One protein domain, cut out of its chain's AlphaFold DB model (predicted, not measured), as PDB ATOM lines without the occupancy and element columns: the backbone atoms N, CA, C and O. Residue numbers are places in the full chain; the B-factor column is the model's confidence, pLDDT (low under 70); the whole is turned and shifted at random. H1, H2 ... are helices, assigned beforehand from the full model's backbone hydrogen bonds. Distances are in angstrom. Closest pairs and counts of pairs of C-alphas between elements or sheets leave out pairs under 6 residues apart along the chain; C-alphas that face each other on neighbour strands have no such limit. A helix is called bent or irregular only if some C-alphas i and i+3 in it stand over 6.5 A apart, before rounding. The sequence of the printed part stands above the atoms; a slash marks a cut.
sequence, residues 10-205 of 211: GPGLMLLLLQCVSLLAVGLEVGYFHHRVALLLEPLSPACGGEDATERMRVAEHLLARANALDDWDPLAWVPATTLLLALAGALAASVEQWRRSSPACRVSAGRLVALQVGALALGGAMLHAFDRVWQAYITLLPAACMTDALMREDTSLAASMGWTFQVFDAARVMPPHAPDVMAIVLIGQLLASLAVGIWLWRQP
ATOM      1  N   GLY A  10     143.991 171.757 187.681       64.81
ATOM      2  CA  GLY A  10     144.403 170.561 188.410       64.81
ATOM      3  C   GLY A  10     143.854 169.259 187.804       64.81
ATOM      4  O   GLY A  10     142.933 169.287 186.984       64.81
ATOM      5  N   PRO A  11     144.347 168.092 188.263       66.44
ATOM      6  CA  PRO A  11     143.904 166.773 187.791       66.44
ATOM      7  C   PRO A  11     142.383 166.559 187.892       66.44
ATOM      8  O   PRO A  11     141.813 165.844 187.075       66.44
ATOM      9  N   GLY A  12     141.706 167.238 188.828       70.94
ATOM     10  CA  GLY A  12     140.245 167.216 188.948       70.94
ATOM     11  C   GLY A  12     139.500 167.890 187.786       70.94
ATOM     12  O   GLY A  12     138.510 167.334 187.316       70.94
ATOM     13  N   LEU A  13     139.975 169.039 187.280       76.31
ATOM     14  CA  LEU A  13     139.372 169.678 186.099       76.31
ATOM     15  C   LEU A  13     139.601 168.817 184.855       76.31
ATOM     16  O   LEU A  13     138.683 168.639 184.060       76.31
ATOM     17  N   MET A  14     140.804 168.258 184.703       81.44
ATOM     18  CA  MET A  14     141.119 167.375 183.580       81.44
ATOM     19  C   MET A  14     140.200 166.146 183.567       81.44
ATOM     20  O   MET A  14     139.611 165.838 182.535       81.44
ATOM     21  N   LEU A  15     140.003 165.494 184.718       80.31
ATOM     22  CA  LEU A  15     139.055 164.384 184.850       80.31
ATOM     23  C   LEU A  15     137.626 164.799 184.488       80.31
ATOM     24  O   LEU A  15     136.975 164.082 183.738       80.31
ATOM     25  N   LEU A  16     137.151 165.955 184.965       83.94
ATOM     26  CA  LEU A  16     135.826 166.481 184.617       83.94
ATOM     27  C   LEU A  16     135.675 166.676 183.100       83.94
ATOM     28  O   LEU A  16     134.694 166.216 182.523       83.94
ATOM     29  N   LEU A  17     136.649 167.320 182.452       88.75
ATOM     30  CA  LEU A  17     136.618 167.567 181.010       88.75
ATOM     31  C   LEU A  17     136.626 166.258 180.216       88.75
ATOM     32  O   LEU A  17     135.791 166.080 179.333       88.75
ATOM     33  N   LEU A  18     137.506 165.317 180.565       91.00
ATOM     34  CA  LEU A  18     137.578 164.002 179.920       91.00
ATOM     35  C   LEU A  18     136.284 163.205 180.108       91.00
ATOM     36  O   LEU A  18     135.843 162.507 179.195       91.00
ATOM     37  N   GLN A  19     135.630 163.354 181.260       90.06
ATOM     38  CA  GLN A  19     134.347 162.725 181.549       90.06
ATOM     39  C   GLN A  19     133.217 163.300 180.686       90.06
ATOM     40  O   GLN A  19     132.417 162.540 180.143       90.06
ATOM     41  N   CYS A  20     133.176 164.627 180.520       90.88
ATOM     42  CA  CYS A  20     132.231 165.299 179.628       90.88
ATOM     43  C   CYS A  20     132.456 164.908 178.164       90.88
ATOM     44  O   CYS A  20     131.496 164.584 177.472       90.88
ATOM     45  N   VAL A  21     133.713 164.883 177.711       94.12
ATOM     46  CA  VAL A  21     134.070 164.431 176.358       94.12
ATOM     47  C   VAL A  21     133.639 162.980 176.147       94.12
ATOM     48  O   VAL A  21     133.036 162.680 175.124       94.12
ATOM     49  N   SER A  22     133.864 162.101 177.128       93.69
ATOM     50  CA  SER A  22     133.432 160.700 177.050       93.69
ATOM     51  C   SER A  22     131.911 160.580 176.916       93.69
ATOM     52  O   SER A  22     131.432 159.843 176.065       93.69
ATOM     53  N   LEU A  23     131.135 161.330 177.709       93.56
ATOM     54  CA  LEU A  23     129.668 161.324 177.624       93.56
ATOM     55  C   LEU A  23     129.160 161.821 176.264       93.56
ATOM     56  O   LEU A  23     128.258 161.215 175.690       93.56
ATOM     57  N   LEU A  24     129.753 162.898 175.738       94.31
ATOM     58  CA  LEU A  24     129.419 163.418 174.411       94.31
ATOM     59  C   LEU A  24     129.770 162.411 173.313       94.31
ATOM     60  O   LEU A  24     128.963 162.193 172.416       94.31
ATOM     61  N   ALA A  25     130.936 161.771 173.409       93.38
ATOM     62  CA  ALA A  25     131.367 160.761 172.454       93.38
ATOM     63  C   ALA A  25     130.435 159.539 172.460       93.38
ATOM     64  O   ALA A  25     130.035 159.094 171.392       93.38
ATOM     65  N   VAL A  26     129.998 159.059 173.633       93.38
ATOM     66  CA  VAL A  26     128.981 157.991 173.723       93.38
ATOM     67  C   VAL A  26     127.675 158.415 173.050       93.38
ATOM     68  O   VAL A  26     127.113 157.648 172.276       93.38
ATOM     69  N   GLY A  27     127.193 159.634 173.308       91.19
ATOM     70  CA  GLY A  27     125.971 160.139 172.678       91.19
ATOM     71  C   GLY A  27     126.080 160.242 171.153       91.19
ATOM     72  O   GLY A  27     125.132 159.899 170.450       91.19
ATOM     73  N   LEU A  28     127.239 160.671 170.647       91.75
ATOM     74  CA  LEU A  28     127.526 160.727 169.214       91.75
ATOM     75  C   LEU A  28     127.577 159.332 168.585       91.75
ATOM     76  O   LEU A  28     126.974 159.149 167.538       91.75
ATOM     77  N   GLU A  29     128.229 158.359 169.226       90.81
ATOM     78  CA  GLU A  29     128.282 156.966 168.757       90.81
ATOM     79  C   GLU A  29     126.885 156.345 168.657       90.81
ATOM     80  O   GLU A  29     126.490 155.849 167.603       90.81
ATOM     81  N   VAL A  30     126.097 156.449 169.732       90.69
ATOM     82  CA  VAL A  30     124.719 155.941 169.773       90.69
ATOM     83  C   VAL A  30     123.867 156.629 168.701       90.69
ATOM     84  O   VAL A  30     123.174 155.968 167.929       90.69
ATOM     85  N   GLY A  31     123.930 157.962 168.617       88.62
ATOM     86  CA  GLY A  31     123.158 158.733 167.644       88.62
ATOM     87  C   GLY A  31     123.543 158.424 166.198       88.62
ATOM     88  O   GLY A  31     122.664 158.263 165.354       88.62
ATOM     89  N   TYR A  32     124.840 158.298 165.917       88.44
ATOM     90  CA  TYR A  32     125.357 157.943 164.600       88.44
ATOM     91  C   TYR A  32     124.890 156.549 164.175       88.44
ATOM     92  O   TYR A  32     124.376 156.389 163.068       88.44
ATOM     93  N   PHE A  33     124.986 155.561 165.068       88.06
ATOM     94  CA  PHE A  33     124.505 154.209 164.807       88.06
ATOM     95  C   PHE A  33     123.009 154.189 164.464       88.06
ATOM     96  O   PHE A  33     122.627 153.700 163.399       88.06
ATOM     97  N   HIS A  34     122.160 154.782 165.312       87.69
ATOM     98  CA  HIS A  34     120.710 154.821 165.072       87.69
ATOM     99  C   HIS A  34     120.352 155.593 163.801       87.69
ATOM    100  O   HIS A  34     119.437 155.200 163.079       87.69
ATOM    101  N   HIS A  35     121.097 156.652 163.480       87.44
ATOM    102  CA  HIS A  35     120.904 157.397 162.241       87.44
ATOM    103  C   HIS A  35     121.225 156.554 160.999       87.44
ATOM    104  O   HIS A  35     120.428 156.529 160.062       87.44
ATOM    105  N   ARG A  36     122.339 155.809 160.997       87.19
ATOM    106  CA  ARG A  36     122.682 154.897 159.891       87.19
ATOM    107  C   ARG A  36     121.654 153.790 159.722       87.19
ATOM    108  O   ARG A  36     121.265 153.495 158.596       87.19
ATOM    109  N   VAL A  37     121.201 153.193 160.825       84.88
ATOM    110  CA  VAL A  37     120.160 152.159 160.791       84.88
ATOM    111  C   VAL A  37     118.860 152.733 160.225       84.88
ATOM    112  O   VAL A  37     118.266 152.120 159.344       84.88
ATOM    113  N   ALA A  38     118.447 153.933 160.644       84.75
ATOM    114  CA  ALA A  38     117.264 154.590 160.092       84.75
ATOM    115  C   ALA A  38     117.389 154.834 158.575       84.75
ATOM    116  O   ALA A  38     116.489 154.465 157.825       84.75
ATOM    117  N   LEU A  39     118.528 155.365 158.113       86.06
ATOM    118  CA  LEU A  39     118.791 155.610 156.689       86.06
ATOM    119  C   LEU A  39     118.832 154.325 155.854       86.06
ATOM    120  O   LEU A  39     118.367 154.309 154.713       86.06
ATOM    121  N   LEU A  40     119.369 153.237 156.413       84.75
ATOM    122  CA  LEU A  40     119.368 151.933 155.757       84.75
ATOM    123  C   LEU A  40     117.929 151.436 155.530       84.75
ATOM    124  O   LEU A  40     117.626 150.879 154.472       84.75
ATOM    125  N   LEU A  41     117.040 151.689 156.495       79.88
ATOM    126  CA  LEU A  41     115.665 151.185 156.523       79.88
ATOM    127  C   LEU A  41     114.630 152.060 155.782       79.88
ATOM    128  O   LEU A  41     113.500 151.616 155.578       79.88
ATOM    129  N   GLU A  42     114.964 153.280 155.351       77.06
ATOM    130  CA  GLU A  42     113.979 154.272 154.881       77.06
ATOM    131  C   GLU A  42     113.762 154.313 153.349       77.06
ATOM    132  O   GLU A  42     114.712 154.495 152.589       77.06
ATOM    133  N   PRO A  43     112.521 154.249 152.830       61.25
ATOM    134  CA  PRO A  43     111.461 153.334 153.216       61.25
ATOM    135  C   PRO A  43     111.661 151.989 152.498       61.25
ATOM    136  O   PRO A  43     111.516 151.884 151.278       61.25
ATOM    137  N   LEU A  44     111.980 150.946 153.254       63.59
ATOM    138  CA  LEU A  44     111.795 149.576 152.792       63.59
ATOM    139  C   LEU A  44     110.323 149.219 152.944       63.59
ATOM    140  O   LEU A  44     109.719 149.465 153.990       63.59
ATOM    141  N   SER A  45     109.730 148.637 151.901       61.22
ATOM    142  CA  SER A  45     108.409 148.043 152.064       61.22
ATOM    143  C   SER A  45     108.527 146.888 153.070       61.22
ATOM    144  O   SER A  45     109.480 146.110 152.989       61.22
ATOM    145  N   PRO A  46     107.585 146.743 154.017       58.84
ATOM    146  CA  PRO A  46     107.655 145.694 155.040       58.84
ATOM    147  C   PRO A  46     107.637 144.273 154.450       58.84
ATOM    148  O   PRO A  46     107.992 143.328 155.138       58.84
ATOM    149  N   ALA A  47     107.264 144.128 153.173       61.56
ATOM    150  CA  ALA A  47     107.264 142.865 152.445       61.56
ATOM    151  C   ALA A  47     108.544 142.612 151.619       61.56
ATOM    152  O   ALA A  47     108.568 141.652 150.859       61.56
ATOM    153  N   CYS A  48     109.574 143.469 151.683       70.56
ATOM    154  CA  CYS A  48     110.791 143.365 150.859       70.56
ATOM    155  C   CYS A  48     110.520 143.091 149.357       70.56
ATOM    156  O   CYS A  48     111.281 142.375 148.728       70.56
ATOM    157  N   GLY A  49     109.445 143.619 148.757       65.56
ATOM    158  CA  GLY A  49     109.081 143.322 147.354       65.56
ATOM    159  C   GLY A  49     108.053 142.193 147.150       65.56
ATOM    160  O   GLY A  49     107.613 141.976 146.025       65.56
ATOM    161  N   GLY A  50     107.586 141.537 148.218       71.62
ATOM    162  CA  GLY A  50     106.487 140.565 148.185       71.62
ATOM    163  C   GLY A  50     106.882 139.201 147.608       71.62
ATOM    164  O   GLY A  50     108.019 138.759 147.747       71.62
ATOM    165  N   GLU A  51     105.934 138.512 146.968       73.25
ATOM    166  CA  GLU A  51     106.152 137.161 146.416       73.25
ATOM    167  C   GLU A  51     107.062 137.147 145.175       73.25
ATOM    168  O   GLU A  51     107.704 136.130 144.890       73.25
ATOM    169  N   ASP A  52     107.166 138.268 144.453       80.81
ATOM    170  CA  ASP A  52     107.979 138.363 143.240       80.81
ATOM    171  C   ASP A  52     109.477 138.348 143.578       80.81
ATOM    172  O   ASP A  52     110.023 139.257 144.204       80.81
ATOM    173  N   ALA A  53     110.167 137.299 143.126       79.94
ATOM    174  CA  ALA A  53     111.608 137.144 143.295       79.94
ATOM    175  C   ALA A  53     112.410 138.292 142.653       79.94
ATOM    176  O   ALA A  53     113.475 138.651 143.154       79.94
ATOM    177  N   THR A  54     111.904 138.889 141.569       84.94
ATOM    178  CA  THR A  54     112.573 139.994 140.866       84.94
ATOM    179  C   THR A  54     112.515 141.280 141.686       84.94
ATOM    180  O   THR A  54     113.516 141.985 141.804       84.94
ATOM    181  N   GLU A  55     111.366 141.569 142.300       82.19
ATOM    182  CA  GLU A  55     111.202 142.716 143.198       82.19
ATOM    183  C   GLU A  55     111.993 142.528 144.497       82.19
ATOM    184  O   GLU A  55     112.660 143.460 144.946       82.19
ATOM    185  N   ARG A  56     112.031 141.306 145.047       80.50
ATOM    186  CA  ARG A  56     112.893 140.966 146.191       80.50
ATOM    187  C   ARG A  56     114.372 141.197 145.911       80.50
ATOM    188  O   ARG A  56     115.069 141.792 146.735       80.50
ATOM    189  N   MET A  57     114.843 140.779 144.736       84.62
ATOM    190  CA  MET A  57     116.221 141.021 144.305       84.62
ATOM    191  C   MET A  57     116.512 142.522 144.195       84.62
ATOM    192  O   MET A  57     117.507 142.986 144.743       84.62
ATOM    193  N   ARG A  58     115.619 143.303 143.572       85.38
ATOM    194  CA  ARG A  58     115.776 144.766 143.456       85.38
ATOM    195  C   ARG A  58     115.857 145.456 144.816       85.38
ATOM    196  O   ARG A  58     116.677 146.352 145.000       85.38
ATOM    197  N   VAL A  59     115.030 145.044 145.776       83.19
ATOM    198  CA  VAL A  59     115.072 145.585 147.142       83.19
ATOM    199  C   VAL A  59     116.386 145.219 147.837       83.19
ATOM    200  O   VAL A  59     116.992 146.082 148.474       83.19
ATOM    201  N   ALA A  60     116.863 143.980 147.687       83.62
ATOM    202  CA  ALA A  60     118.143 143.543 148.245       83.62
ATOM    203  C   ALA A  60     119.343 144.288 147.628       83.62
ATOM    204  O   ALA A  60     120.237 144.723 148.354       83.62
ATOM    205  N   GLU A  61     119.348 144.504 146.310       87.00
ATOM    206  CA  GLU A  61     120.361 145.312 145.618       87.00
ATOM    207  C   GLU A  61     120.355 146.764 146.106       87.00
ATOM    208  O   GLU A  61     121.411 147.337 146.372       87.00
ATOM    209  N   HIS A  62     119.170 147.352 146.291       87.00
ATOM    210  CA  HIS A  62     119.030 148.714 146.808       87.00
ATOM    211  C   HIS A  62     119.522 148.840 148.254       87.00
ATOM    212  O   HIS A  62     120.183 149.818 148.607       87.00
ATOM    213  N   LEU A  63     119.253 147.831 149.086       86.06
ATOM    214  CA  LEU A  63     119.789 147.726 150.443       86.06
ATOM    215  C   LEU A  63     121.314 147.667 150.457       86.06
ATOM    216  O   LEU A  63     121.941 148.407 151.212       86.06
ATOM    217  N   LEU A  64     121.909 146.825 149.611       87.56
ATOM    218  CA  LEU A  64     123.362 146.711 149.483       87.56
ATOM    219  C   LEU A  64     123.987 148.013 148.975       87.56
ATOM    220  O   LEU A  64     124.990 148.465 149.523       87.56
ATOM    221  N   ALA A  65     123.376 148.658 147.978       88.38
ATOM    222  CA  ALA A  65     123.846 149.936 147.451       88.38
ATOM    223  C   ALA A  65     123.826 151.038 148.523       88.38
ATOM    224  O   ALA A  65     124.772 151.818 148.632       88.38
ATOM    225  N   ARG A  66     122.779 151.081 149.355       88.06
ATOM    226  CA  ARG A  66     122.687 152.009 150.492       88.06
ATOM    227  C   ARG A  66     123.677 151.690 151.596       88.06
ATOM    228  O   ARG A  66     124.299 152.610 152.113       88.06
ATOM    229  N   ALA A  67     123.824 150.417 151.954       87.19
ATOM    230  CA  ALA A  67     124.811 149.980 152.931       87.19
ATOM    231  C   ALA A  67     126.219 150.413 152.499       87.19
ATOM    232  O   ALA A  67     126.930 151.018 153.292       87.19
ATOM    233  N   ASN A  68     126.563 150.217 151.223       87.19
ATOM    234  CA  ASN A  68     127.838 150.651 150.659       87.19
ATOM    235  C   ASN A  68     127.999 152.182 150.692       87.19
ATOM    236  O   ASN A  68     129.030 152.682 151.123       87.19
ATOM    237  N   ALA A  69     126.958 152.938 150.328       86.88
ATOM    238  CA  ALA A  69     126.980 154.400 150.415       86.88
ATOM    239  C   ALA A  69     127.115 154.921 151.862       86.88
ATOM    240  O   ALA A  69     127.676 155.991 152.083       86.88
ATOM    241  N   LEU A  70     126.597 154.183 152.849       85.44
ATOM    242  CA  LEU A  70     126.754 154.483 154.277       85.44
ATOM    243  C   LEU A  70     128.116 154.039 154.831       85.44
ATOM    244  O   LEU A  70     128.540 154.571 155.856       85.44
ATOM    245  N   ASP A  71     128.789 153.079 154.200       80.94
ATOM    246  CA  ASP A  71     130.169 152.690 154.519       80.94
ATOM    247  C   ASP A  71     131.189 153.681 153.942       80.94
ATOM    248  O   ASP A  71     132.235 153.904 154.539       80.94
ATOM    249  N   ASP A  72     130.868 154.404 152.868       72.06
ATOM    250  CA  ASP A  72     131.734 155.486 152.373       72.06
ATOM    251  C   ASP A  72     131.901 156.643 153.392       72.06
ATOM    252  O   ASP A  72     132.815 157.462 153.275       72.06
ATOM    253  N   TRP A  73     131.042 156.708 154.419       67.94
ATOM    254  CA  TRP A  73     131.118 157.666 155.534       67.94
ATOM    255  C   TRP A  73     131.955 157.151 156.723       67.94
ATOM    256  O   TRP A  73     132.240 157.906 157.660       67.94
ATOM    257  N   ASP A  74     132.422 155.902 156.667       67.31
ATOM    258  CA  ASP A  74     133.270 155.251 157.668       67.31
ATOM    259  C   ASP A  74     134.576 156.005 158.035       67.31
ATOM    260  O   ASP A  74     134.939 156.027 159.216       67.31
ATOM    261  N   PRO A  75     135.258 156.765 157.142       70.25
ATOM    262  CA  PRO A  75     136.416 157.564 157.550       70.25
ATOM    263  C   PRO A  75     136.079 158.750 158.468       70.25
ATOM    264  O   PRO A  75     137.001 159.419 158.923       70.25
ATOM    265  N   LEU A  76     134.812 159.048 158.761       74.31
ATOM    266  CA  LEU A  76     134.436 159.945 159.864       74.31
ATOM    267  C   LEU A  76     133.867 159.186 161.069       74.31
ATOM    268  O   LEU A  76     133.884 159.719 162.179       74.31
ATOM    269  N   ALA A  77     133.428 157.940 160.876       75.06
ATOM    270  CA  ALA A  77     132.855 157.096 161.921       75.06
ATOM    271  C   ALA A  77     133.856 156.744 163.030       75.06
ATOM    272  O   ALA A  77     133.464 156.576 164.177       75.06
ATOM    273  N   TRP A  78     135.158 156.686 162.734       83.94
ATOM    274  CA  TRP A  78     136.170 156.409 163.761       83.94
ATOM    275  C   TRP A  78     136.429 157.596 164.700       83.94
ATOM    276  O   TRP A  78     137.049 157.416 165.753       83.94
ATOM    277  N   VAL A  79     135.997 158.815 164.354       88.44
ATOM    278  CA  VAL A  79     136.308 160.019 165.140       88.44
ATOM    279  C   VAL A  79     135.675 159.973 166.535       88.44
ATOM    280  O   VAL A  79     136.417 160.157 167.507       88.44
ATOM    281  N   PRO A  80     134.366 159.708 166.714       87.25
ATOM    282  CA  PRO A  80     133.785 159.661 168.051       87.25
ATOM    283  C   PRO A  80     134.284 158.434 168.837       87.25
ATOM    284  O   PRO A  80     134.615 158.579 170.014       87.25
ATOM    285  N   ALA A  81     134.501 157.289 168.183       90.81
ATOM    286  CA  ALA A  81     135.052 156.077 168.788       90.81
ATOM    287  C   ALA A  81     136.470 156.290 169.341       90.81
ATOM    288  O   ALA A  81     136.755 156.002 170.506       90.81
ATOM    289  N   THR A  82     137.373 156.852 168.535       92.44
ATOM    290  CA  THR A  82     138.736 157.174 168.986       92.44
ATOM    291  C   THR A  82     138.741 158.272 170.037       92.44
ATOM    292  O   THR A  82     139.486 158.168 171.009       92.44
ATOM    293  N   THR A  83     137.873 159.279 169.908       93.69
ATOM    294  CA  THR A  83     137.697 160.321 170.928       93.69
ATOM    295  C   THR A  83     137.266 159.716 172.263       93.69
ATOM    296  O   THR A  83     137.846 160.056 173.294       93.69
ATOM    297  N   LEU A  84     136.311 158.781 172.258       94.50
ATOM    298  CA  LEU A  84     135.874 158.059 173.451       94.50
ATOM    299  C   LEU A  84     137.036 157.284 174.079       94.50
ATOM    300  O   LEU A  84     137.321 157.457 175.262       94.50
ATOM    301  N   LEU A  85     137.740 156.465 173.294       95.94
ATOM    302  CA  LEU A  85     138.845 155.644 173.795       95.94
ATOM    303  C   LEU A  85     139.991 156.494 174.354       95.94
ATOM    304  O   LEU A  85     140.512 156.193 175.429       95.94
ATOM    305  N   LEU A  86     140.357 157.579 173.669       96.31
ATOM    306  CA  LEU A  86     141.386 158.511 174.130       96.31
ATOM    307  C   LEU A  86     140.949 159.259 175.392       96.31
ATOM    308  O   LEU A  86     141.756 159.420 176.308       96.31
ATOM    309  N   ALA A  87     139.684 159.678 175.481       95.19
ATOM    310  CA  ALA A  87     139.155 160.347 176.663       95.19
ATOM    311  C   ALA A  87     139.150 159.417 177.888       95.19
ATOM    312  O   ALA A  87     139.607 159.813 178.961       95.19
ATOM    313  N   LEU A  88     138.720 158.163 177.717       95.56
ATOM    314  CA  LEU A  88     138.733 157.141 178.766       95.56
ATOM    315  C   LEU A  88     140.163 156.767 179.184       95.56
ATOM    316  O   LEU A  88     140.456 156.678 180.376       95.56
ATOM    317  N   ALA A  89     141.083 156.610 178.228       96.12
ATOM    318  CA  ALA A  89     142.493 156.344 178.513       96.12
ATOM    319  C   ALA A  89     143.158 157.516 179.254       96.12
ATOM    320  O   ALA A  89     143.888 157.309 180.228       96.12
ATOM    321  N   GLY A  90     142.862 158.753 178.847       92.44
ATOM    322  CA  GLY A  90     143.301 159.957 179.545       92.44
ATOM    323  C   GLY A  90     142.743 160.032 180.967       92.44
ATOM    324  O   GLY A  90     143.480 160.350 181.903       92.44
ATOM    325  N   ALA A  91     141.464 159.688 181.157       91.69
ATOM    326  CA  ALA A  91     140.821 159.698 182.468       91.69
ATOM    327  C   ALA A  91     141.427 158.630 183.388       91.69
ATOM    328  O   ALA A  91     141.704 158.895 184.561       91.69
ATOM    329  N   LEU A  92     141.732 157.452 182.841       94.25
ATOM    330  CA  LEU A  92     142.459 156.405 183.544       94.25
ATOM    331  C   LEU A  92     143.854 156.886 183.964       94.25
ATOM    332  O   LEU A  92     144.191 156.787 185.144       94.25
ATOM    333  N   ALA A  93     144.637 157.469 183.055       91.38
ATOM    334  CA  ALA A  93     145.970 157.986 183.372       91.38
ATOM    335  C   ALA A  93     145.925 159.054 184.481       91.38
ATOM    336  O   ALA A  93     146.687 158.980 185.449       91.38
ATOM    337  N   ALA A  94     144.982 159.996 184.396       87.31
ATOM    338  CA  ALA A  94     144.774 161.015 185.421       87.31
ATOM    339  C   ALA A  94     144.358 160.404 186.772       87.31
ATOM    340  O   ALA A  94     144.857 160.820 187.820       87.31
ATOM    341  N   SER A  95     143.498 159.378 186.765       87.38
ATOM    342  CA  SER A  95     143.075 158.682 187.985       87.38
ATOM    343  C   SER A  95     144.216 157.903 188.651       87.38
ATOM    344  O   SER A  95     144.334 157.917 189.877       87.38
ATOM    345  N   VAL A  96     145.100 157.282 187.863       89.94
ATOM    346  CA  VAL A  96     146.290 156.577 188.360       89.94
ATOM    347  C   VAL A  96     147.267 157.560 188.992       89.94
ATOM    348  O   VAL A  96     147.781 157.297 190.080       89.94
ATOM    349  N   GLU A  97     147.495 158.710 188.358       85.69
ATOM    350  CA  GLU A  97     148.371 159.737 188.919       85.69
ATOM    351  C   GLU A  97     147.798 160.313 190.220       85.69
ATOM    352  O   GLU A  97     148.512 160.473 191.213       85.69
ATOM    353  N   GLN A  98     146.484 160.541 190.264       82.69
ATOM    354  CA  GLN A  98     145.802 160.953 191.484       82.69
ATOM    355  C   GLN A  98     145.912 159.896 192.590       82.69
ATOM    356  O   GLN A  98     146.163 160.245 193.742       82.69
ATOM    357  N   TRP A  99     145.771 158.608 192.268       87.50
ATOM    358  CA  TRP A  99     145.945 157.518 193.228       87.50
ATOM    359  C   TRP A  99     147.367 157.464 193.796       87.50
ATOM    360  O   TRP A  99     147.529 157.355 195.013       87.50
ATOM    361  N   ARG A 100     148.390 157.637 192.947       86.56
ATOM    362  CA  ARG A 100     149.801 157.698 193.369       86.56
ATOM    363  C   ARG A 100     150.074 158.844 194.343       86.56
ATOM    364  O   ARG A 100     150.812 158.655 195.304       86.56
ATOM    365  N   ARG A 101     149.452 160.007 194.121       83.06
ATOM    366  CA  ARG A 101     149.609 161.209 194.962       83.06
ATOM    367  C   ARG A 101     148.636 161.284 196.145       83.06
ATOM    368  O   ARG A 101     148.680 162.247 196.902       83.06
ATOM    369  N   SER A 102     147.742 160.309 196.306       82.38
ATOM    370  CA  SER A 102     146.725 160.335 197.361       82.38
ATOM    371  C   SER A 102     147.301 159.956 198.726       82.38
ATOM    372  O   SER A 102     148.034 158.966 198.855       82.38
ATOM    373  N   SER A 103     146.879 160.682 199.767       82.31
ATOM    374  CA  SER A 103     147.135 160.312 201.163       82.31
ATOM    375  C   SER A 103     146.578 158.922 201.502       82.31
ATOM    376  O   SER A 103     145.649 158.441 200.838       82.31
ATOM    377  N   PRO A 104     147.064 158.278 202.581       83.38
ATOM    378  CA  PRO A 104     146.540 156.988 203.034       83.38
ATOM    379  C   PRO A 104     145.022 157.003 203.268       83.38
ATOM    380  O   PRO A 104     144.339 156.046 202.913       83.38
ATOM    381  N   ALA A 105     144.487 158.117 203.785       82.50
ATOM    382  CA  ALA A 105     143.061 158.289 204.057       82.50
ATOM    383  C   ALA A 105     142.194 158.290 202.781       82.50
ATOM    384  O   ALA A 105     141.049 157.846 202.815       82.50
ATOM    385  N   CYS A 106     142.732 158.750 201.646       83.38
ATOM    386  CA  CYS A 106     142.009 158.827 200.371       83.38
ATOM    387  C   CYS A 106     142.392 157.716 199.378       83.38
ATOM    388  O   CYS A 106     141.738 157.569 198.344       83.38
ATOM    389  N   ARG A 107     143.421 156.911 199.677       87.06
ATOM    390  CA  ARG A 107     143.992 155.913 198.758       87.06
ATOM    391  C   ARG A 107     142.988 154.849 198.314       87.06
ATOM    392  O   ARG A 107     143.004 154.463 197.148       87.06
ATOM    393  N   VAL A 108     142.100 154.408 199.206       88.81
ATOM    394  CA  VAL A 108     141.043 153.437 198.863       88.81
ATOM    395  C   VAL A 108     140.062 154.037 197.856       88.81
ATOM    396  O   VAL A 108     139.782 153.423 196.832       88.81
ATOM    397  N   SER A 109     139.575 155.256 198.103       86.25
ATOM    398  CA  SER A 109     138.640 155.943 197.203       86.25
ATOM    399  C   SER A 109     139.278 156.281 195.854       86.25
ATOM    400  O   SER A 109     138.644 156.097 194.819       86.25
ATOM    401  N   ALA A 110     140.545 156.700 195.841       87.19
ATOM    402  CA  ALA A 110     141.287 156.907 194.600       87.19
ATOM    403  C   ALA A 110     141.528 155.586 193.843       87.19
ATOM    404  O   ALA A 110     141.424 155.555 192.622       87.19
ATOM    405  N   GLY A 111     141.752 154.472 194.549       89.94
ATOM    406  CA  GLY A 111     141.830 153.144 193.935       89.94
ATOM    407  C   GLY A 111     140.499 152.695 193.323       89.94
ATOM    408  O   GLY A 111     140.477 152.143 192.227       89.94
ATOM    409  N   ARG A 112     139.369 153.000 193.979       91.06
ATOM    410  CA  ARG A 112     138.028 152.777 193.409       91.06
ATOM    411  C   ARG A 112     137.803 153.602 192.145       91.06
ATOM    412  O   ARG A 112     137.227 153.083 191.198       91.06
ATOM    413  N   LEU A 113     138.281 154.848 192.108       90.25
ATOM    414  CA  LEU A 113     138.218 155.676 190.901       90.25
ATOM    415  C   LEU A 113     139.006 155.044 189.743       90.25
ATOM    416  O   LEU A 113     138.480 154.964 188.641       90.25
ATOM    417  N   VAL A 114     140.218 154.534 189.996       93.81
ATOM    418  CA  VAL A 114     140.994 153.792 188.984       93.81
ATOM    419  C   VAL A 114     140.213 152.577 188.484       93.81
ATOM    420  O   VAL A 114     140.083 152.391 187.278       93.81
ATOM    421  N   ALA A 115     139.641 151.777 189.389       95.00
ATOM    422  CA  ALA A 115     138.844 150.610 189.012       95.00
ATOM    423  C   ALA A 115     137.623 150.985 188.152       95.00
ATOM    424  O   ALA A 115     137.340 150.312 187.160       95.00
ATOM    425  N   LEU A 116     136.938 152.087 188.483       93.75
ATOM    426  CA  LEU A 116     135.836 152.612 187.677       93.75
ATOM    427  C   LEU A 116     136.303 153.037 186.277       93.75
ATOM    428  O   LEU A 116     135.621 152.726 185.307       93.75
ATOM    429  N   GLN A 117     137.463 153.683 186.146       94.25
ATOM    430  CA  GLN A 117     137.988 154.088 184.835       94.25
ATOM    431  C   GLN A 117     138.455 152.890 183.995       94.25
ATOM    432  O   GLN A 117     138.200 152.850 182.794       94.25
ATOM    433  N   VAL A 118     139.057 151.868 184.614       96.56
ATOM    434  CA  VAL A 118     139.387 150.601 183.930       96.56
ATOM    435  C   VAL A 118     138.121 149.929 183.404       96.56
ATOM    436  O   VAL A 118     138.071 149.535 182.240       96.56
ATOM    437  N   GLY A 119     137.083 149.828 184.238       96.25
ATOM    438  CA  GLY A 119     135.807 149.260 183.816       96.25
ATOM    439  C   GLY A 119     135.144 150.080 182.706       96.25
ATOM    440  O   GLY A 119     134.592 149.495 181.783       96.25
ATOM    441  N   ALA A 120     135.248 151.412 182.750       95.38
ATOM    442  CA  ALA A 120     134.684 152.289 181.730       95.38
ATOM    443  C   ALA A 120     135.403 152.113 180.388       95.38
ATOM    444  O   ALA A 120     134.748 152.023 179.356       95.38
ATOM    445  N   LEU A 121     136.735 151.992 180.400       96.44
ATOM    446  CA  LEU A 121     137.529 151.719 179.203       96.44
ATOM    447  C   LEU A 121     137.177 150.359 178.585       96.44
ATOM    448  O   LEU A 121     136.953 150.272 177.379       96.44
ATOM    449  N   ALA A 122     137.080 149.312 179.410       96.69
ATOM    450  CA  ALA A 122     136.697 147.979 178.950       96.69
ATOM    451  C   ALA A 122     135.271 147.958 178.379       96.69
ATOM    452  O   ALA A 122     135.046 147.424 177.294       96.69
ATOM    453  N   LEU A 123     134.316 148.574 179.082       95.12
ATOM    454  CA  LEU A 123     132.923 148.648 178.652       95.12
ATOM    455  C   LEU A 123     132.758 149.506 177.393       95.12
ATOM    456  O   LEU A 123     132.010 149.115 176.508       95.12
ATOM    457  N   GLY A 124     133.485 150.621 177.279       94.81
ATOM    458  CA  GLY A 124     133.512 151.457 176.077       94.81
ATOM    459  C   GLY A 124     134.040 150.702 174.860       94.81
ATOM    460  O   GLY A 124     133.397 150.709 173.816       94.81
ATOM    461  N   GLY A 125     135.150 149.969 175.002       94.62
ATOM    462  CA  GLY A 125     135.659 149.111 173.927       94.62
ATOM    463  C   GLY A 125     134.677 148.001 173.541       94.62
ATOM    464  O   GLY A 125     134.442 147.761 172.359       94.62
ATOM    465  N   ALA A 126     134.051 147.358 174.528       92.88
ATOM    466  CA  ALA A 126     133.063 146.314 174.280       92.88
ATOM    467  C   ALA A 126     131.776 146.858 173.626       92.88
ATOM    468  O   ALA A 126     131.218 146.196 172.757       92.88
ATOM    469  N   MET A 127     131.336 148.063 174.003       93.31
ATOM    470  CA  MET A 127     130.203 148.772 173.403       93.31
ATOM    471  C   MET A 127     130.467 149.088 171.928       93.31
ATOM    472  O   MET A 127     129.644 148.751 171.085       93.31
ATOM    473  N   LEU A 128     131.626 149.676 171.607       92.50
ATOM    474  CA  LEU A 128     132.017 149.977 170.224       92.50
ATOM    475  C   LEU A 128     132.069 148.705 169.368       92.50
ATOM    476  O   LEU A 128     131.520 148.663 168.272       92.50
ATOM    477  N   HIS A 129     132.653 147.631 169.907       91.06
ATOM    478  CA  HIS A 129     132.697 146.333 169.231       91.06
ATOM    479  C   HIS A 129     131.305 145.723 169.025       91.06
ATOM    480  O   HIS A 129     131.052 145.057 168.025       91.06
ATOM    481  N   ALA A 130     130.386 145.932 169.972       88.81
ATOM    482  CA  ALA A 130     129.004 145.491 169.834       88.81
ATOM    483  C   ALA A 130     128.261 146.285 168.749       88.81
ATOM    484  O   ALA A 130     127.573 145.667 167.941       88.81
ATOM    485  N   PHE A 131     128.434 147.611 168.687       88.50
ATOM    486  CA  PHE A 131     127.864 148.439 167.619       88.50
ATOM    487  C   PHE A 131     128.355 148.007 166.236       88.50
ATOM    488  O   PHE A 131     127.531 147.806 165.346       88.50
ATOM    489  N   ASP A 132     129.661 147.778 166.077       88.50
ATOM    490  CA  ASP A 132     130.233 147.290 164.818       88.50
ATOM    491  C   ASP A 132     129.648 145.928 164.418       88.50
ATOM    492  O   ASP A 132     129.131 145.762 163.317       88.50
ATOM    493  N   ARG A 133     129.605 144.959 165.341       87.69
ATOM    494  CA  ARG A 133     129.011 143.642 165.049       87.69
ATOM    495  C   ARG A 133     127.546 143.715 164.647       87.69
ATOM    496  O   ARG A 133     127.129 142.977 163.756       87.69
ATOM    497  N   VAL A 134     126.760 144.543 165.329       85.94
ATOM    498  CA  VAL A 134     125.340 144.703 165.007       85.94
ATOM    499  C   VAL A 134     125.197 145.379 163.642       85.94
ATOM    500  O   VAL A 134     124.389 144.923 162.838       85.94
ATOM    501  N   TRP A 135     126.015 146.389 163.332       87.56
ATOM    502  CA  TRP A 135     126.055 147.009 162.004       87.56
ATOM    503  C   TRP A 135     126.389 145.998 160.898       87.56
ATOM    504  O   TRP A 135     125.642 145.884 159.927       87.56
ATOM    505  N   GLN A 136     127.442 145.197 161.081       86.75
ATOM    506  CA  GLN A 136     127.829 144.141 160.140       86.75
ATOM    507  C   GLN A 136     126.706 143.117 159.933       86.75
ATOM    508  O   GLN A 136     126.451 142.663 158.817       86.75
ATOM    509  N   ALA A 137     125.984 142.773 160.998       82.75
ATOM    510  CA  ALA A 137     124.823 141.901 160.906       82.75
ATOM    511  C   ALA A 137     123.658 142.556 160.144       82.75
ATOM    512  O   ALA A 137     123.022 141.880 159.342       82.75
ATOM    513  N   TYR A 138     123.411 143.861 160.306       83.00
ATOM    514  CA  TYR A 138     122.418 144.575 159.494       83.00
ATOM    515  C   TYR A 138     122.767 144.509 158.007       83.00
ATOM    516  O   TYR A 138     121.957 144.047 157.212       83.00
ATOM    517  N   ILE A 139     123.974 144.899 157.605       86.56
ATOM    518  CA  ILE A 139     124.312 144.974 156.174       86.56
ATOM    519  C   ILE A 139     124.408 143.599 155.490       86.56
ATOM    520  O   ILE A 139     124.315 143.517 154.269       86.56
ATOM    521  N   THR A 140     124.555 142.512 156.258       83.00
ATOM    522  CA  THR A 140     124.641 141.140 155.727       83.00
ATOM    523  C   THR A 140     123.313 140.388 155.780       83.00
ATOM    524  O   THR A 140     122.917 139.766 154.793       83.00
ATOM    525  N   LEU A 141     122.602 140.438 156.911       79.44
ATOM    526  CA  LEU A 141     121.392 139.643 157.129       79.44
ATOM    527  C   LEU A 141     120.158 140.273 156.503       79.44
ATOM    528  O   LEU A 141     119.282 139.536 156.062       79.44
ATOM    529  N   LEU A 142     120.066 141.603 156.439       77.31
ATOM    530  CA  LEU A 142     118.878 142.262 155.896       77.31
ATOM    531  C   LEU A 142     118.668 141.971 154.400       77.31
ATOM    532  O   LEU A 142     117.575 141.533 154.036       77.31
ATOM    533  N   PRO A 143     119.690 142.124 153.529       79.69
ATOM    534  CA  PRO A 143     119.556 141.763 152.119       79.69
ATOM    535  C   PRO A 143     119.290 140.265 151.931       79.69
ATOM    536  O   PRO A 143     118.458 139.879 151.111       79.69
ATOM    537  N   ALA A 144     119.951 139.414 152.725       77.94
ATOM    538  CA  ALA A 144     119.752 137.968 152.682       77.94
ATOM    539  C   ALA A 144     118.325 137.570 153.092       77.94
ATOM    540  O   ALA A 144     117.709 136.739 152.426       77.94
ATOM    541  N   ALA A 145     117.775 138.196 154.136       74.12
ATOM    542  CA  ALA A 145     116.409 137.967 154.587       74.12
ATOM    543  C   ALA A 145     115.398 138.340 153.495       74.12
ATOM    544  O   ALA A 145     114.525 137.524 153.204       74.12
ATOM    545  N   CYS A 146     115.569 139.489 152.824       74.38
ATOM    546  CA  CYS A 146     114.710 139.897 151.706       74.38
ATOM    547  C   CYS A 146     114.724 138.896 150.532       74.38
ATOM    548  O   CYS A 146     113.719 138.774 149.842       74.38
ATOM    549  N   MET A 147     115.815 138.155 150.303       73.06
ATOM    550  CA  MET A 147     115.887 137.140 149.236       73.06
ATOM    551  C   MET A 147     115.245 135.794 149.606       73.06
ATOM    552  O   MET A 147     115.036 134.951 148.734       73.06
ATOM    553  N   THR A 148     114.938 135.564 150.882       66.75
ATOM    554  CA  THR A 148     114.368 134.297 151.363       66.75
ATOM    555  C   THR A 148     112.867 134.424 151.621       66.75
ATOM    556  O   THR A 148     112.391 135.464 152.063       66.75
ATOM    557  N   ASP A 149     112.100 133.346 151.420       55.88
ATOM    558  CA  ASP A 149     110.665 133.287 151.778       55.88
ATOM    559  C   ASP A 149     110.405 133.378 153.298       55.88
ATOM    560  O   ASP A 149     109.258 133.300 153.739       55.88
ATOM    561  N   ALA A 150     111.448 133.556 154.119       52.72
ATOM    562  CA  ALA A 150     111.340 133.682 155.570       52.72
ATOM    563  C   ALA A 150     110.441 134.860 156.002       52.72
ATOM    564  O   ALA A 150     109.818 134.782 157.056       52.72
ATOM    565  N   LEU A 151     110.328 135.906 155.175       51.22
ATOM    566  CA  LEU A 151     109.494 137.090 155.430       51.22
ATOM    567  C   LEU A 151     108.016 136.924 155.040       51.22
ATOM    568  O   LEU A 151     107.183 137.707 155.479       51.22
ATOM    569  N   MET A 152     107.667 135.921 154.232       47.62
ATOM    570  CA  MET A 152     106.315 135.776 153.667       47.62
ATOM    571  C   MET A 152     105.331 135.037 154.587       47.62
ATOM    572  O   MET A 152     104.186 134.812 154.201       47.62
ATOM    573  N   ARG A 153     105.756 134.604 155.785       43.75
ATOM    574  CA  ARG A 153     104.965 133.689 156.628       43.75
ATOM    575  C   ARG A 153     104.162 134.349 157.756       43.75
ATOM    576  O   ARG A 153     103.371 133.647 158.379       43.75
ATOM    577  N   GLU A 154     104.293 135.653 157.994       43.44
ATOM    578  CA  GLU A 154     103.491 136.353 159.008       43.44
ATOM    579  C   GLU A 154     102.828 137.616 158.441       43.44
ATOM    580  O   GLU A 154     103.463 138.646 158.224       43.44
ATOM    581  N   ASP A 155     101.506 137.540 158.250       47.06
ATOM    582  CA  ASP A 155     100.628 138.708 158.281       47.06
ATOM    583  C   ASP A 155     100.916 139.474 159.579       47.06
ATOM    584  O   ASP A 155     100.656 138.918 160.644       47.06
ATOM    585  N   THR A 156     101.437 140.710 159.555       42.81
ATOM    586  CA  THR A 156     101.093 141.743 160.562       42.81
ATOM    587  C   THR A 156     101.781 143.102 160.386       42.81
ATOM    588  O   THR A 156     102.912 143.251 159.939       42.81
ATOM    589  N   SER A 157     101.013 144.109 160.816       38.53
ATOM    590  CA  SER A 157     101.279 145.537 161.029       38.53
ATOM    591  C   SER A 157     102.705 145.957 161.405       38.53
ATOM    592  O   SER A 157     103.393 145.234 162.108       38.53
ATOM    593  N   LEU A 158     103.056 147.215 161.101       40.72
ATOM    594  CA  LEU A 158     104.302 147.938 161.429       40.72
ATOM    595  C   LEU A 158     104.944 147.700 162.820       40.72
ATOM    596  O   LEU A 158     106.146 147.907 162.943       40.72
ATOM    597  N   ALA A 159     104.231 147.232 163.849       38.16
ATOM    598  CA  ALA A 159     104.851 146.764 165.100       38.16
ATOM    599  C   ALA A 159     105.732 145.504 164.902       38.16
ATOM    600  O   ALA A 159     106.742 145.327 165.581       38.16
ATOM    601  N   ALA A 160     105.407 144.673 163.909       44.75
ATOM    602  CA  ALA A 160     106.193 143.530 163.457       44.75
ATOM    603  C   ALA A 160     107.487 143.950 162.738       44.75
ATOM    604  O   ALA A 160     108.434 143.171 162.719       44.75
ATOM    605  N   SER A 161     107.582 145.199 162.246       45.75
ATOM    606  CA  SER A 161     108.762 145.745 161.545       45.75
ATOM    607  C   SER A 161     109.963 146.073 162.453       45.75
ATOM    608  O   SER A 161     111.019 146.448 161.960       45.75
ATOM    609  N   MET A 162     109.856 145.888 163.771       43.28
ATOM    610  CA  MET A 162     111.037 145.743 164.640       43.28
ATOM    611  C   MET A 162     111.202 144.296 165.119       43.28
ATOM    612  O   MET A 162     112.327 143.822 165.257       43.28
ATOM    613  N   GLY A 163     110.098 143.562 165.306       51.03
ATOM    614  CA  GLY A 163     110.101 142.151 165.706       51.03
ATOM    615  C   GLY A 163     110.845 141.224 164.734       51.03
ATOM    616  O   GLY A 163     111.590 140.357 165.183       51.03
ATOM    617  N   TRP A 164     110.729 141.444 163.420       52.56
ATOM    618  CA  TRP A 164     111.423 140.635 162.403       52.56
ATOM    619  C   TRP A 164     112.950 140.753 162.477       52.56
ATOM    620  O   TRP A 164     113.644 139.745 162.378       52.56
ATOM    621  N   THR A 165     113.496 141.953 162.722       56.09
ATOM    622  CA  THR A 165     114.938 142.132 162.942       56.09
ATOM    623  C   THR A 165     115.402 141.353 164.168       56.09
ATOM    624  O   THR A 165     116.468 140.751 164.128       56.09
ATOM    625  N   PHE A 166     114.585 141.260 165.223       56.66
ATOM    626  CA  PHE A 166     114.899 140.393 166.362       56.66
ATOM    627  C   PHE A 166     114.857 138.914 165.994       56.66
ATOM    628  O   PHE A 166     115.788 138.203 166.346       56.66
ATOM    629  N   GLN A 167     113.844 138.447 165.262       58.75
ATOM    630  CA  GLN A 167     113.733 137.035 164.879       58.75
ATOM    631  C   GLN A 167     114.856 136.584 163.931       58.75
ATOM    632  O   GLN A 167     115.406 135.501 164.116       58.75
ATOM    633  N   VAL A 168     115.239 137.408 162.949       59.50
ATOM    634  CA  VAL A 168     116.348 137.105 162.024       59.50
ATOM    635  C   VAL A 168     117.683 137.063 162.772       59.50
ATOM    636  O   VAL A 168     118.491 136.162 162.544       59.50
ATOM    637  N   PHE A 169     117.910 137.992 163.704       62.22
ATOM    638  CA  PHE A 169     119.137 138.028 164.502       62.22
ATOM    639  C   PHE A 169     119.183 136.897 165.539       62.22
ATOM    640  O   PHE A 169     120.237 136.287 165.722       62.22
ATOM    641  N   ASP A 170     118.052 136.562 166.162       60.50
ATOM    642  CA  ASP A 170     117.928 135.453 167.114       60.50
ATOM    643  C   ASP A 170     118.127 134.096 166.414       60.50
ATOM    644  O   ASP A 170     118.920 133.265 166.865       60.50
ATOM    645  N   ALA A 171     117.540 133.910 165.223       59.53
ATOM    646  CA  ALA A 171     117.770 132.733 164.381       59.53
ATOM    647  C   ALA A 171     119.241 132.604 163.939       59.53
ATOM    648  O   ALA A 171     119.781 131.496 163.881       59.53
ATOM    649  N   ALA A 172     119.914 133.731 163.685       58.38
ATOM    650  CA  ALA A 172     121.336 133.781 163.350       58.38
ATOM    651  C   ALA A 172     122.270 133.672 164.576       58.38
ATOM    652  O   ALA A 172     123.492 133.676 164.411       58.38
ATOM    653  N   ARG A 173     121.730 133.558 165.803       58.47
ATOM    654  CA  ARG A 173     122.475 133.622 167.080       58.47
ATOM    655  C   ARG A 173     123.364 134.867 167.204       58.47
ATOM    656  O   ARG A 173     124.438 134.820 167.811       58.47
ATOM    657  N   VAL A 174     122.939 135.973 166.607       60.72
ATOM    658  CA  VAL A 174     123.622 137.263 166.681       60.72
ATOM    659  C   VAL A 174     123.138 138.001 167.928       60.72
ATOM    660  O   VAL A 174     121.991 137.861 168.347       60.72
ATOM    661  N   MET A 175     124.033 138.775 168.551       61.28
ATOM    662  CA  MET A 175     123.703 139.620 169.702       61.28
ATOM    663  C   MET A 175     122.444 140.457 169.399       61.28
ATOM    664  O   MET A 175     122.392 141.072 168.330       61.28
ATOM    665  N   PRO A 176     121.451 140.515 170.307       64.44
ATOM    666  CA  PRO A 176     120.235 141.270 170.053       64.44
ATOM    667  C   PRO A 176     120.567 142.753 169.816       64.44
ATOM    668  O   PRO A 176     121.391 143.309 170.549       64.44
ATOM    669  N   PRO A 177     119.921 143.421 168.845       64.56
ATOM    670  CA  PRO A 177     120.302 144.770 168.416       64.56
ATOM    671  C   PRO A 177     120.185 145.862 169.494       64.56
ATOM    672  O   PRO A 177     120.784 146.918 169.344       64.56
ATOM    673  N   HIS A 178     119.499 145.604 170.616       70.06
ATOM    674  CA  HIS A 178     119.441 146.507 171.778       70.06
ATOM    675  C   HIS A 178     120.596 146.341 172.782       70.06
ATOM    676  O   HIS A 178     120.767 147.171 173.674       70.06
ATOM    677  N   ALA A 179     121.384 145.267 172.690       74.50
ATOM    678  CA  ALA A 179     122.506 145.035 173.594       74.50
ATOM    679  C   ALA A 179     123.517 146.202 173.664       74.50
ATOM    680  O   ALA A 179     123.905 146.550 174.784       74.50
ATOM    681  N   PRO A 180     123.937 146.846 172.551       82.06
ATOM    682  CA  PRO A 180     124.888 147.953 172.636       82.06
ATOM    683  C   PRO A 180     124.301 149.191 173.337       82.06
ATOM    684  O   PRO A 180     125.024 149.856 174.079       82.06
ATOM    685  N   ASP A 181     122.993 149.448 173.223       85.44
ATOM    686  CA  ASP A 181     122.324 150.544 173.941       85.44
ATOM    687  C   ASP A 181     122.345 150.321 175.461       85.44
ATOM    688  O   ASP A 181     122.603 151.244 176.237       85.44
ATOM    689  N   VAL A 182     122.140 149.078 175.912       88.38
ATOM    690  CA  VAL A 182     122.256 148.725 177.337       88.38
ATOM    691  C   VAL A 182     123.680 148.976 177.835       88.38
ATOM    692  O   VAL A 182     123.866 149.542 178.914       88.38
ATOM    693  N   MET A 183     124.694 148.612 177.046       90.12
ATOM    694  CA  MET A 183     126.097 148.874 177.387       90.12
ATOM    695  C   MET A 183     126.389 150.376 177.457       90.12
ATOM    696  O   MET A 183     127.067 150.810 178.389       90.12
ATOM    697  N   ALA A 184     125.826 151.175 176.545       92.00
ATOM    698  CA  ALA A 184     125.933 152.631 176.569       92.00
ATOM    699  C   ALA A 184     125.302 153.233 177.835       92.00
ATOM    700  O   ALA A 184     125.920 154.075 178.487       92.00
ATOM    701  N   ILE A 185     124.119 152.767 178.246       92.12
ATOM    702  CA  ILE A 185     123.454 153.211 179.484       92.12
ATOM    703  C   ILE A 185     124.302 152.878 180.717       92.12
ATOM    704  O   ILE A 185     124.509 153.734 181.581       92.12
ATOM    705  N   VAL A 186     124.821 151.648 180.801       93.88
ATOM    706  CA  VAL A 186     125.691 151.227 181.912       93.88
ATOM    707  C   VAL A 186     126.969 152.065 181.935       93.88
ATOM    708  O   VAL A 186     127.377 152.528 183.003       93.88
ATOM    709  N   LEU A 187     127.561 152.331 180.767       93.81
ATOM    710  CA  LEU A 187     128.732 153.188 180.641       93.81
ATOM    711  C   LEU A 187     128.420 154.598 181.137       93.81
ATOM    712  O   LEU A 187     129.128 155.087 182.009       93.81
ATOM    713  N   ILE A 188     127.331 155.222 180.686       94.25
ATOM    714  CA  ILE A 188     126.890 156.543 181.162       94.25
ATOM    715  C   ILE A 188     126.750 156.554 182.691       94.25
ATOM    716  O   ILE A 188     127.289 157.447 183.348       94.25
ATOM    717  N   GLY A 189     126.098 155.547 183.278       93.94
ATOM    718  CA  GLY A 189     125.977 155.422 184.733       93.94
ATOM    719  C   GLY A 189     127.336 155.356 185.441       93.94
ATOM    720  O   GLY A 189     127.563 156.041 186.441       93.94
ATOM    721  N   GLN A 190     128.277 154.592 184.889       93.19
ATOM    722  CA  GLN A 190     129.633 154.454 185.419       93.19
ATOM    723  C   GLN A 190     130.468 155.736 185.270       93.19
ATOM    724  O   GLN A 190     131.211 156.107 186.184       93.19
ATOM    725  N   LEU A 191     130.314 156.446 184.153       92.56
ATOM    726  CA  LEU A 191     130.914 157.750 183.887       92.56
ATOM    727  C   LEU A 191     130.408 158.803 184.894       92.56
ATOM    728  O   LEU A 191     131.204 159.548 185.470       92.56
ATOM    729  N   LEU A 192     129.106 158.812 185.193       92.38
ATOM    730  CA  LEU A 192     128.506 159.689 186.207       92.38
ATOM    731  C   LEU A 192     128.968 159.345 187.631       92.38
ATOM    732  O   LEU A 192     129.283 160.244 188.415       92.38
ATOM    733  N   ALA A 193     129.068 158.057 187.972       90.19
ATOM    734  CA  ALA A 193     129.600 157.625 189.265       90.19
ATOM    735  C   ALA A 193     131.069 158.050 189.440       90.19
ATOM    736  O   ALA A 193     131.452 158.580 190.487       90.19
ATOM    737  N   SER A 194     131.879 157.882 188.392       87.38
ATOM    738  CA  SER A 194     133.278 158.321 188.362       87.38
ATOM    739  C   SER A 194     133.399 159.830 188.550       87.38
ATOM    740  O   SER A 194     134.246 160.289 189.318       87.38
ATOM    741  N   LEU A 195     132.506 160.599 187.921       87.31
ATOM    742  CA  LEU A 195     132.435 162.046 188.080       87.31
ATOM    743  C   LEU A 195     132.165 162.454 189.531       87.31
ATOM    744  O   LEU A 195     132.870 163.303 190.079       87.31
ATOM    745  N   ALA A 196     131.173 161.830 190.169       87.44
ATOM    746  CA  ALA A 196     130.812 162.121 191.552       87.44
ATOM    747  C   ALA A 196     131.980 161.841 192.515       87.44
ATOM    748  O   ALA A 196     132.301 162.675 193.366       87.44
ATOM    749  N   VAL A 197     132.664 160.703 192.340       83.06
ATOM    750  CA  VAL A 197     133.852 160.340 193.131       83.06
ATOM    751  C   VAL A 197     135.006 161.313 192.874       83.06
ATOM    752  O   VAL A 197     135.650 161.758 193.826       83.06
ATOM    753  N   GLY A 198     135.247 161.694 191.617       80.19
ATOM    754  CA  GLY A 198     136.281 162.660 191.240       80.19
ATOM    755  C   GLY A 198     136.061 164.041 191.865       80.19
ATOM    756  O   GLY A 198     136.975 164.593 192.481       80.19
ATOM    757  N   ILE A 199     134.834 164.569 191.795       81.06
ATOM    758  CA  ILE A 199     134.456 165.847 192.419       81.06
ATOM    759  C   ILE A 199     134.604 165.774 193.941       81.06
ATOM    760  O   ILE A 199     135.127 166.706 194.556       81.06
ATOM    761  N   TRP A 200     134.163 164.679 194.564       82.31
ATOM    762  CA  TRP A 200     134.280 164.502 196.011       82.31
ATOM    763  C   TRP A 200     135.740 164.486 196.469       82.31
ATOM    764  O   TRP A 200     136.075 165.171 197.435       82.31
ATOM    765  N   LEU A 201     136.614 163.768 195.753       73.31
ATOM    766  CA  LEU A 201     138.054 163.739 196.029       73.31
ATOM    767  C   LEU A 201     138.700 165.117 195.842       73.31
ATOM    768  O   LEU A 201     139.564 165.493 196.630       73.31
ATOM    769  N   TRP A 202     138.262 165.891 194.846       72.88
ATOM    770  CA  TRP A 202     138.768 167.245 194.598       72.88
ATOM    771  C   TRP A 202     138.381 168.250 195.692       72.88
ATOM    772  O   TRP A 202     139.137 169.177 195.978       72.88
ATOM    773  N   ARG A 203     137.222 168.062 196.336       74.81
ATOM    774  CA  ARG A 203     136.740 168.925 197.427       74.81
ATOM    775  C   ARG A 203     137.411 168.654 198.778       74.81
ATOM    776  O   ARG A 203     137.185 169.423 199.712       74.81
ATOM    777  N   GLN A 204     138.213 167.594 198.910       69.81
ATOM    778  CA  GLN A 204     138.899 167.295 200.168       69.81
ATOM    779  C   GLN A 204     140.003 168.336 200.454       69.81
ATOM    780  O   GLN A 204     140.783 168.666 199.558       69.81
ATOM    781  N   PRO A 205     140.096 168.876 201.686       55.69
ATOM    782  CA  PRO A 205     141.079 169.900 202.028       55.69
ATOM    783  C   PRO A 205     142.520 169.386 201.890       55.69
ATOM    784  O   PRO A 205     142.838 168.254 202.248       55.69
TER     785      PRO A 205
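Overview. This is residues 10 to 205 of the 211 residues of an uncharacterized protein of Stenotrophomonas sp (UniProt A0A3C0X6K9). This is a long rod-shaped bundle: H1, H3 and H6 lie lengthwise with the first part of the very long H4, and H2 packs on the last part of H4. Short H5 crosses H4 on that second half of the rod, after a long loop of residues 148 to 159. The printed part has 196 residues with six named helices, H1 to H6 in order along the chain, and no named strand; its class is all helix. It is loose, with a radius of gyration of the C-alphas of 21.7 A, and spans 74 by 30 by 22 A.

Along the chain. Find C-alpha 11 at (143.904, 166.773, 187.791); from there H1, residues 11 to 41, runs 44.9 A. Next come H2, residues 53 to 71, over 26.7 A, and H3, residues 74 to 100, over 39.4 A. H3 is irregular, but only just: C-alphas 77 and 80 are 6.7 A apart. Find C-alpha 104 at (146.540, 156.988, 203.034), where H4 starts its 65.0 A through residues 104 to 147; it is irregular, with C-alphas 105 and 108 7.4 A apart. H5 holds residues 160 to 171, and H6, residues 179 to 202, covers 34.6 A to C-alpha 202 at (138.768, 167.245, 194.598).

Arrangement. Begin with H4, the hub, which touches five helices. H4, with residues 107 to 128 alone, touches H3 in a hairpin, closest at the C-alphas of Trp 99 and Ala 110, 4.9 A. H6 touches H4 at a shallow tilt of 19 degrees, opposite ways, closest at the C-alphas of Met 127 and Pro 180, 5.4 A. H1 touches H3, closest at the C-alphas of Ser 22 and Leu 84, 5.1 A, and H6, closest at those of Gly 12 and Trp 202, 5.8 A. H1 and H4 only just touch, with 3 pairs of C-alphas within 8 A, the closest Phe 33 and Phe 131 at 7.2 A. H3 and H6 are near each other. Farther along, H4 touches H2 with residues 139 to 147 alone, closest at the C-alphas of Ala 60 and Pro 143, 4.5 A. H1 and H2 form a hairpin, closest at the C-alphas of Leu 40 and Arg 66, 6.2 A. H5 touches H4 about perpendicular, at 79 degrees, closest at the C-alphas of Leu 141 and Val 168, 7.5 A; H5 and H6 are apart. In H1, H2 and H6 every O i to N i+4 pair is within hydrogen-bond range; the counts are 19 of 23 in H3, 36 of 40 in H4 and 7 of 8 in H5.

Size, cuts and confidence. The two C-alphas farthest apart, those of Asp 52 and Pro 205, are 74.5 A apart. The printed part has no cut. The links H1 to H2 and H4 to H5 are long. Look for low pLDDT, under 70, in 42 residues, among them 148 to 177.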